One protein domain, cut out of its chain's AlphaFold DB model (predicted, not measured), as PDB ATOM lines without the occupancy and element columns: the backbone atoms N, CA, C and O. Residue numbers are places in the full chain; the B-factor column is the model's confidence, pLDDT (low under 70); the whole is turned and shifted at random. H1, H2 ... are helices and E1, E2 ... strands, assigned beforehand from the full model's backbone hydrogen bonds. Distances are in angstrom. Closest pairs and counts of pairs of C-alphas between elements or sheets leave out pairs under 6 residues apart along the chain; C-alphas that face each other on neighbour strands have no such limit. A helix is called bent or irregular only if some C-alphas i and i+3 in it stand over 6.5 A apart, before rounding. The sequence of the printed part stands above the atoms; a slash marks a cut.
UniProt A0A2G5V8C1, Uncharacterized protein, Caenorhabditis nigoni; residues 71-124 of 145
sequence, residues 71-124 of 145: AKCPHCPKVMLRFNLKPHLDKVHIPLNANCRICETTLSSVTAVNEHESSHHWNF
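This is residues 71 to 124 of the 145 residues of an uncharacterized protein of Caenorhabditis nigoni (UniProt A0A2G5V8C1). A drawn-out rod with two short helices, H1 and H2, set one after the other along its length; a small loop closes one end, where residues 71 to 72 pair antiparallel with 79 to 80 of E1, and the long link 93 to 109 folds back beside H2. The 54 printed residues hold E1, H1, H2 in that order, mostly helix, with under half in named elements. The whole is only just loose, close to extended, with a radius of gyration of the C-alphas of 14.9 A and spans of 46 by 16 by 12 A.

E1, residues 79 to 81, pairs with no named strand. It and H1, residues 82 to 92, meet only through their tight link. H2, residues 110 to 120, is apart from both. Every O i to N i+4 pair is within hydrogen-bond range in H2, and 5 of 7 in H1.

E1 begins at C-alpha 79 (-23.133, -22.749, -23.239). H1 spans 15.6 A and is irregular, but only just: C-alphas 83 and 86 are 6.7 A apart. H2 spans 15.0 A, ending at C-alpha 120 (-2.137, -23.017, 10.620).

The farthest C-alphas, Ala 71 and Asn 123, are 45.7 A apart. The printed part has no cut. Residues 95 to 97 and 124 have pLDDT under 70.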
ATOM      1  N   ALA A  71     -23.792 -28.280 -24.279       94.44
ATOM      2  CA  ALA A  71     -24.783 -28.221 -23.218       94.44
ATOM      3  C   ALA A  71     -24.814 -26.819 -22.590       94.44
ATOM      4  O   ALA A  71     -23.780 -26.157 -22.449       94.44
ATOM      5  N   LYS A  72     -26.014 -26.369 -22.220       95.94
ATOM      6  CA  LYS A  72     -26.237 -25.120 -21.483       95.94
ATOM      7  C   LYS A  72     -26.125 -25.384 -19.983       95.94
ATOM      8  O   LYS A  72     -26.579 -26.422 -19.506       95.94
ATOM      9  N   CYS A  73     -25.543 -24.446 -19.242       95.12
ATOM     10  CA  CYS A  73     -25.560 -24.500 -17.789       95.12
ATOM     11  C   CYS A  73     -26.987 -24.269 -17.243       95.12
ATOM     12  O   CYS A  73     -27.667 -23.350 -17.700       95.12
ATOM     13  N   PRO A  74     -27.453 -25.057 -16.257       93.44
ATOM     14  CA  PRO A  74     -28.752 -24.845 -15.615       93.44
ATOM     15  C   PRO A  74     -28.820 -23.585 -14.736       93.44
ATOM     16  O   PRO A  74     -29.910 -23.076 -14.504       93.44
ATOM     17  N   HIS A  75     -27.683 -23.065 -14.263       90.06
ATOM     18  CA  HIS A  75     -27.634 -21.953 -13.303       90.06
ATOM     19  C   HIS A  75     -27.174 -20.618 -13.911       90.06
ATOM     20  O   HIS A  75     -27.236 -19.588 -13.246       90.06
ATOM     21  N   CYS A  76     -26.695 -20.604 -15.160       92.25
ATOM     22  CA  CYS A  76     -26.245 -19.385 -15.836       92.25
ATOM     23  C   CYS A  76     -26.448 -19.474 -17.362       92.25
ATOM     24  O   CYS A  76     -26.635 -20.564 -17.903       92.25
ATOM     25  N   PRO A  77     -26.387 -18.358 -18.111       92.25
ATOM     26  CA  PRO A  77     -26.637 -18.368 -19.556       92.25
ATOM     27  C   PRO A  77     -25.508 -18.998 -20.396       92.25
ATOM     28  O   PRO A  77     -25.575 -18.970 -21.624       92.25
ATOM     29  N   LYS A  78     -24.466 -19.571 -19.778       93.25
ATOM     30  CA  LYS A  78     -23.280 -20.070 -20.484       93.25
ATOM     31  C   LYS A  78     -23.547 -21.407 -21.182       93.25
ATOM     32  O   LYS A  78     -24.099 -22.334 -20.592       93.25
ATOM     33  N   VAL A  79     -23.102 -21.517 -22.435       94.75
ATOM     34  CA  VAL A  79     -23.133 -22.749 -23.239       94.75
ATOM     35  C   VAL A  79     -21.703 -23.217 -23.473       94.75
ATOM     36  O   VAL A  79     -20.818 -22.418 -23.778       94.75
ATOM     37  N   MET A  80     -21.455 -24.509 -23.295       95.00
ATOM     38  CA  MET A  80     -20.125 -25.098 -23.417       95.00
ATOM     39  C   MET A  80     -20.199 -26.555 -23.854       95.00
ATOM     40  O   MET A  80     -21.271 -27.144 -23.937       95.00
ATOM     41  N   LEU A  81     -19.049 -27.147 -24.161       94.56
ATOM     42  CA  LEU A  81     -18.965 -28.565 -24.496       94.56
ATOM     43  C   LEU A  81     -19.431 -29.423 -23.319       94.56
ATOM     44  O   LEU A  81     -19.138 -29.106 -22.165       94.56
ATOM     45  N   ARG A  82     -20.108 -30.536 -23.606       92.19
ATOM     46  CA  ARG A  82     -20.688 -31.413 -22.579       92.19
ATOM     47  C   ARG A  82     -19.651 -31.894 -21.557       92.19
ATOM     48  O   ARG A  82     -19.952 -31.953 -20.372       92.19
ATOM     49  N   PHE A  83     -18.415 -32.151 -21.990       90.81
ATOM     50  CA  PHE A  83     -17.321 -32.536 -21.089       90.81
ATOM     51  C   PHE A  83     -16.828 -31.394 -20.181       90.81
ATOM     52  O   PHE A  83     -16.267 -31.659 -19.123       90.81
ATOM     53  N   ASN A  84     -17.072 -30.133 -20.551       93.50
ATOM     54  CA  ASN A  84     -16.729 -28.956 -19.749       93.50
ATOM     55  C   ASN A  84     -17.839 -28.549 -18.767       93.50
ATOM     56  O   ASN A  84     -17.582 -27.751 -17.870       93.50
ATOM     57  N   LEU A  85     -19.055 -29.093 -18.900       93.50
ATOM     58  CA  LEU A  85     -20.186 -28.713 -18.050       93.50
ATOM     59  C   LEU A  85     -19.951 -29.076 -16.578       93.50
ATOM     60  O   LEU A  85     -20.155 -28.241 -15.705       93.50
ATOM     61  N   LYS A  86     -19.475 -30.295 -16.299       90.00
ATOM     62  CA  LYS A  86     -19.193 -30.749 -14.930       90.00
ATOM     63  C   LYS A  86     -18.159 -29.869 -14.204       90.00
ATOM     64  O   LYS A  86     -18.512 -29.316 -13.167       90.00
ATOM     65  N   PRO A  87     -16.944 -29.635 -14.741       89.69
ATOM     66  CA  PRO A  87     -15.976 -28.768 -14.070       89.69
ATOM     67  C   PRO A  87     -16.430 -27.306 -13.987       89.69
ATOM     68  O   PRO A  87     -15.958 -26.575 -13.124       89.69
ATOM     69  N   HIS A  88     -17.327 -26.850 -14.865       92.06
ATOM     70  CA  HIS A  88     -17.948 -25.536 -14.728       92.06
ATOM     71  C   HIS A  88     -18.912 -25.477 -13.541       92.06
ATOM     72  O   HIS A  88     -18.818 -24.541 -12.751       92.06
ATOM     73  N   LEU A  89     -19.796 -26.469 -13.393       87.88
ATOM     74  CA  LEU A  89     -20.707 -26.566 -12.250       87.88
ATOM     75  C   LEU A  89     -19.922 -26.616 -10.938       87.88
ATOM     76  O   LEU A  89     -20.156 -25.780 -10.072       87.88
ATOM     77  N   ASP A  90     -18.941 -27.516 -10.853       84.25
ATOM     78  CA  ASP A  90     -18.133 -27.744  -9.650       84.25
ATOM     79  C   ASP A  90     -17.334 -26.493  -9.219       84.25
ATOM     80  O   ASP A  90     -17.029 -26.335  -8.045       84.25
ATOM     81  N   LYS A  91     -16.976 -25.603 -10.157       82.38
ATOM     82  CA  LYS A  91     -16.183 -24.389  -9.875       82.38
ATOM     83  C   LYS A  91     -17.010 -23.124  -9.670       82.38
ATOM     84  O   LYS A  91     -16.550 -22.217  -8.988       82.38
ATOM     85  N   VAL A  92     -18.144 -23.006 -10.360       84.19
ATOM     86  CA  VAL A  92     -18.905 -21.746 -10.441       84.19
ATOM     87  C   VAL A  92     -20.179 -21.797  -9.609       84.19
ATOM     88  O   VAL A  92     -20.601 -20.772  -9.084       84.19
ATOM     89  N   HIS A  93     -20.813 -22.964  -9.515       84.62
ATOM     90  CA  HIS A  93     -22.164 -23.089  -8.967       84.62
ATOM     91  C   HIS A  93     -22.239 -23.980  -7.734       84.62
ATOM     92  O   HIS A  93     -23.080 -23.743  -6.873       84.62
ATOM     93  N   ILE A  94     -21.369 -24.981  -7.631       78.81
ATOM     94  CA  ILE A  94     -21.223 -25.775  -6.419       78.81
ATOM     95  C   ILE A  94     -20.167 -25.069  -5.574       78.81
ATOM     96  O   ILE A  94     -19.019 -24.981  -6.015       78.81
ATOM     97  N   PRO A  95     -20.511 -24.547  -4.385       65.19
ATOM     98  CA  PRO A  95     -19.487 -24.156  -3.441       65.19
ATOM     99  C   PRO A  95     -18.704 -25.426  -3.121       65.19
ATOM    100  O   PRO A  95     -19.198 -26.338  -2.461       65.19
ATOM    101  N   LEU A  96     -17.478 -25.523  -3.636       67.88
ATOM    102  CA  LEU A  96     -16.487 -26.359  -2.987       67.88
ATOM    103  C   LEU A  96     -16.464 -25.835  -1.561       67.88
ATOM    104  O   LEU A  96     -16.191 -24.649  -1.396       67.88
ATOM    105  N   ASN A  97     -16.853 -26.661  -0.587       64.50
ATOM    106  CA  ASN A  97     -16.798 -26.320   0.829       64.50
ATOM    107  C   ASN A  97     -15.355 -25.920   1.127       64.50
ATOM    108  O   ASN A  97     -14.513 -26.759   1.444       64.50
ATOM    109  N   ALA A  98     -15.045 -24.646   0.932       70.88
ATOM    110  CA  ALA A  98     -13.723 -24.084   1.084       70.88
ATOM    111  C   ALA A  98     -13.539 -23.728   2.558       70.88
ATOM    112  O   ALA A  98     -12.982 -22.700   2.910       70.88
ATOM    113  N   ASN A  99     -14.088 -24.571   3.420       82.38
ATOM    114  CA  ASN A  99     -14.085 -24.443   4.850       82.38
ATOM    115  C   ASN A  99     -12.966 -25.353   5.334       82.38
ATOM    116  O   ASN A  99     -12.936 -26.538   4.986       82.38
ATOM    117  N   CYS A 100     -12.054 -24.818   6.135       84.06
ATOM    118  CA  CYS A 100     -11.126 -25.666   6.862       84.06
ATOM    119  C   CYS A 100     -11.915 -26.619   7.765       84.06
ATOM    120  O   CYS A 100     -12.805 -26.186   8.489       84.06
ATOM    121  N   ARG A 101     -11.594 -27.914   7.776       81.12
ATOM    122  CA  ARG A 101     -12.317 -28.877   8.629       81.12
ATOM    123  C   ARG A 101     -11.932 -28.797  10.107       81.12
ATOM    124  O   ARG A 101     -12.601 -29.404  10.933       81.12
ATOM    125  N   ILE A 102     -10.847 -28.091  10.419       83.38
ATOM    126  CA  ILE A 102     -10.281 -27.985  11.767       83.38
ATOM    127  C   ILE A 102     -10.797 -26.729  12.478       83.38
ATOM    128  O   ILE A 102     -11.100 -26.784  13.665       83.38
ATOM    129  N   CYS A 103     -10.920 -25.606  11.762       87.75
ATOM    130  CA  CYS A 103     -11.367 -24.329  12.335       87.75
ATOM    131  C   CYS A 103     -12.540 -23.668  11.597       87.75
ATOM    132  O   CYS A 103     -12.891 -22.535  11.911       87.75
ATOM    133  N   GLU A 104     -13.113 -24.333  10.588       83.62
ATOM    134  CA  GLU A 104     -14.282 -23.886   9.809       83.62
ATOM    135  C   GLU A 104     -14.108 -22.560   9.048       83.62
ATOM    136  O   GLU A 104     -15.051 -22.054   8.434       83.62
ATOM    137  N   THR A 105     -12.880 -22.031   8.989       84.56
ATOM    138  CA  THR A 105     -12.549 -20.814   8.236       84.56
ATOM    139  C   THR A 105     -12.912 -20.982   6.765       84.56
ATOM    140  O   THR A 105     -12.432 -21.907   6.108       84.56
ATOM    141  N   THR A 106     -13.738 -20.071   6.250       85.31
ATOM    142  CA  THR A 106     -14.140 -20.046   4.839       85.31
ATOM    143  C   THR A 106     -13.076 -19.337   4.006       85.31
ATOM    144  O   THR A 106     -12.709 -18.196   4.278       85.31
ATOM    145  N   LEU A 107     -12.581 -20.016   2.983       85.00
ATOM    146  CA  LEU A 107     -11.506 -19.595   2.096       85.00
ATOM    147  C   LEU A 107     -12.016 -19.525   0.654       85.00
ATOM    148  O   LEU A 107     -13.097 -20.000   0.321       85.00
ATOM    149  N   SER A 108     -11.246 -18.895  -0.230       80.06
ATOM    150  CA  SER A 108     -11.668 -18.632  -1.614       80.06
ATOM    151  C   SER A 108     -11.534 -19.838  -2.550       80.06
ATOM    152  O   SER A 108     -12.055 -19.819  -3.665       80.06
ATOM    153  N   SER A 109     -10.809 -20.883  -2.140       81.12
ATOM    154  CA  SER A 109     -10.565 -22.074  -2.957       81.12
ATOM    155  C   SER A 109     -10.107 -23.264  -2.117       81.12
ATOM    156  O   SER A 109      -9.564 -23.092  -1.029       81.12
ATOM    157  N   VAL A 110     -10.242 -24.477  -2.661       80.44
ATOM    158  CA  VAL A 110      -9.726 -25.711  -2.035       80.44
ATOM    159  C   VAL A 110      -8.208 -25.668  -1.856       80.44
ATOM    160  O   VAL A 110      -7.692 -26.127  -0.844       80.44
ATOM    161  N   THR A 111      -7.474 -25.086  -2.809       83.62
ATOM    162  CA  THR A 111      -6.016 -24.945  -2.698       83.62
ATOM    163  C   THR A 111      -5.638 -24.055  -1.517       83.62
ATOM    164  O   THR A 111      -4.737 -24.406  -0.761       83.62
ATOM    165  N   ALA A 112      -6.375 -22.956  -1.316       84.81
ATOM    166  CA  ALA A 112      -6.195 -22.087  -0.159       84.81
ATOM    167  C   ALA A 112      -6.523 -22.813   1.157       84.81
ATOM    168  O   ALA A 112      -5.828 -22.597   2.142       84.81
ATOM    169  N   VAL A 113      -7.519 -23.712   1.174       87.31
ATOM    170  CA  VAL A 113      -7.796 -24.570   2.343       87.31
ATOM    171  C   VAL A 113      -6.610 -25.474   2.666       87.31
ATOM    172  O   VAL A 113      -6.192 -25.520   3.817       87.31
ATOM    173  N   ASN A 114      -6.014 -26.136   1.673       85.25
ATOM    174  CA  ASN A 114      -4.858 -27.012   1.901       85.25
ATOM    175  C   ASN A 114      -3.623 -26.245   2.413       85.25
ATOM    176  O   ASN A 114      -2.905 -26.726   3.294       85.25
ATOM    177  N   GLU A 115      -3.362 -25.052   1.871       87.31
ATOM    178  CA  GLU A 115      -2.275 -24.180   2.336       87.31
ATOM    179  C   GLU A 115      -2.537 -23.666   3.756       87.31
ATOM    180  O   GLU A 115      -1.640 -23.666   4.604       87.31
ATOM    181  N   HIS A 116      -3.782 -23.297   4.048       90.69
ATOM    182  CA  HIS A 116      -4.215 -22.914   5.384       90.69
ATOM    183  C   HIS A 116      -4.037 -24.063   6.387       90.69
ATOM    184  O   HIS A 116      -3.470 -23.852   7.454       90.69
ATOM    185  N   GLU A 117      -4.436 -25.292   6.046       87.94
ATOM    186  CA  GLU A 117      -4.239 -26.464   6.909       87.94
ATOM    187  C   GLU A 117      -2.752 -26.741   7.162       87.94
ATOM    188  O   GLU A 117      -2.349 -26.998   8.296       87.94
ATOM    189  N   SER A 118      -1.914 -26.603   6.134       85.88
ATOM    190  CA  SER A 118      -0.470 -26.838   6.245       85.88
ATOM    191  C   SER A 118       0.253 -25.774   7.080       85.88
ATOM    192  O   SER A 118       1.228 -26.087   7.759       85.88
ATOM    193  N   SER A 119      -0.209 -24.520   7.048       88.56
ATOM    194  CA  SER A 119       0.422 -23.396   7.757       88.56
ATOM    195  C   SER A 119      -0.141 -23.167   9.165       88.56
ATOM    196  O   SER A 119       0.622 -22.918  10.097       88.56
ATOM    197  N   HIS A 120      -1.456 -23.295   9.351       86.62
ATOM    198  CA  HIS A 120      -2.137 -23.017  10.620       86.62
ATOM    199  C   HIS A 120      -2.412 -24.268  11.461       86.62
ATOM    200  O   HIS A 120      -2.579 -24.158  12.676       86.62
ATOM    201  N   HIS A 121      -2.415 -25.459  10.853       85.38
ATOM    202  CA  HIS A 121      -2.743 -26.716  11.528       85.38
ATOM    203  C   HIS A 121      -1.644 -27.786  11.409       85.38
ATOM    204  O   HIS A 121      -1.912 -28.979  11.547       85.38
ATOM    205  N   TRP A 122      -0.381 -27.367  11.265       76.62
ATOM    206  CA  TRP A 122       0.790 -28.260  11.218       76.62
ATOM    207  C   TRP A 122       0.928 -29.177  12.447       76.62
ATOM    208  O   TRP A 122       1.522 -30.247  12.358       76.62
ATOM    209  N   ASN A 123       0.369 -28.767  13.591       74.06
ATOM    210  CA  ASN A 123       0.445 -29.493  14.860       74.06
ATOM    211  C   ASN A 123      -0.746 -30.440  15.115       74.06
ATOM    212  O   ASN A 123      -0.762 -31.148  16.117       74.06
ATOM    213  N   PHE A 124      -1.765 -30.440  14.247       67.25
ATOM    214  CA  PHE A 124      -2.933 -31.321  14.397       67.25
ATOM    215  C   PHE A 124      -2.712 -32.719  13.817       67.25
ATOM    216  O   PHE A 124      -3.465 -33.635  14.141       67.25
TER     217      PHE A 124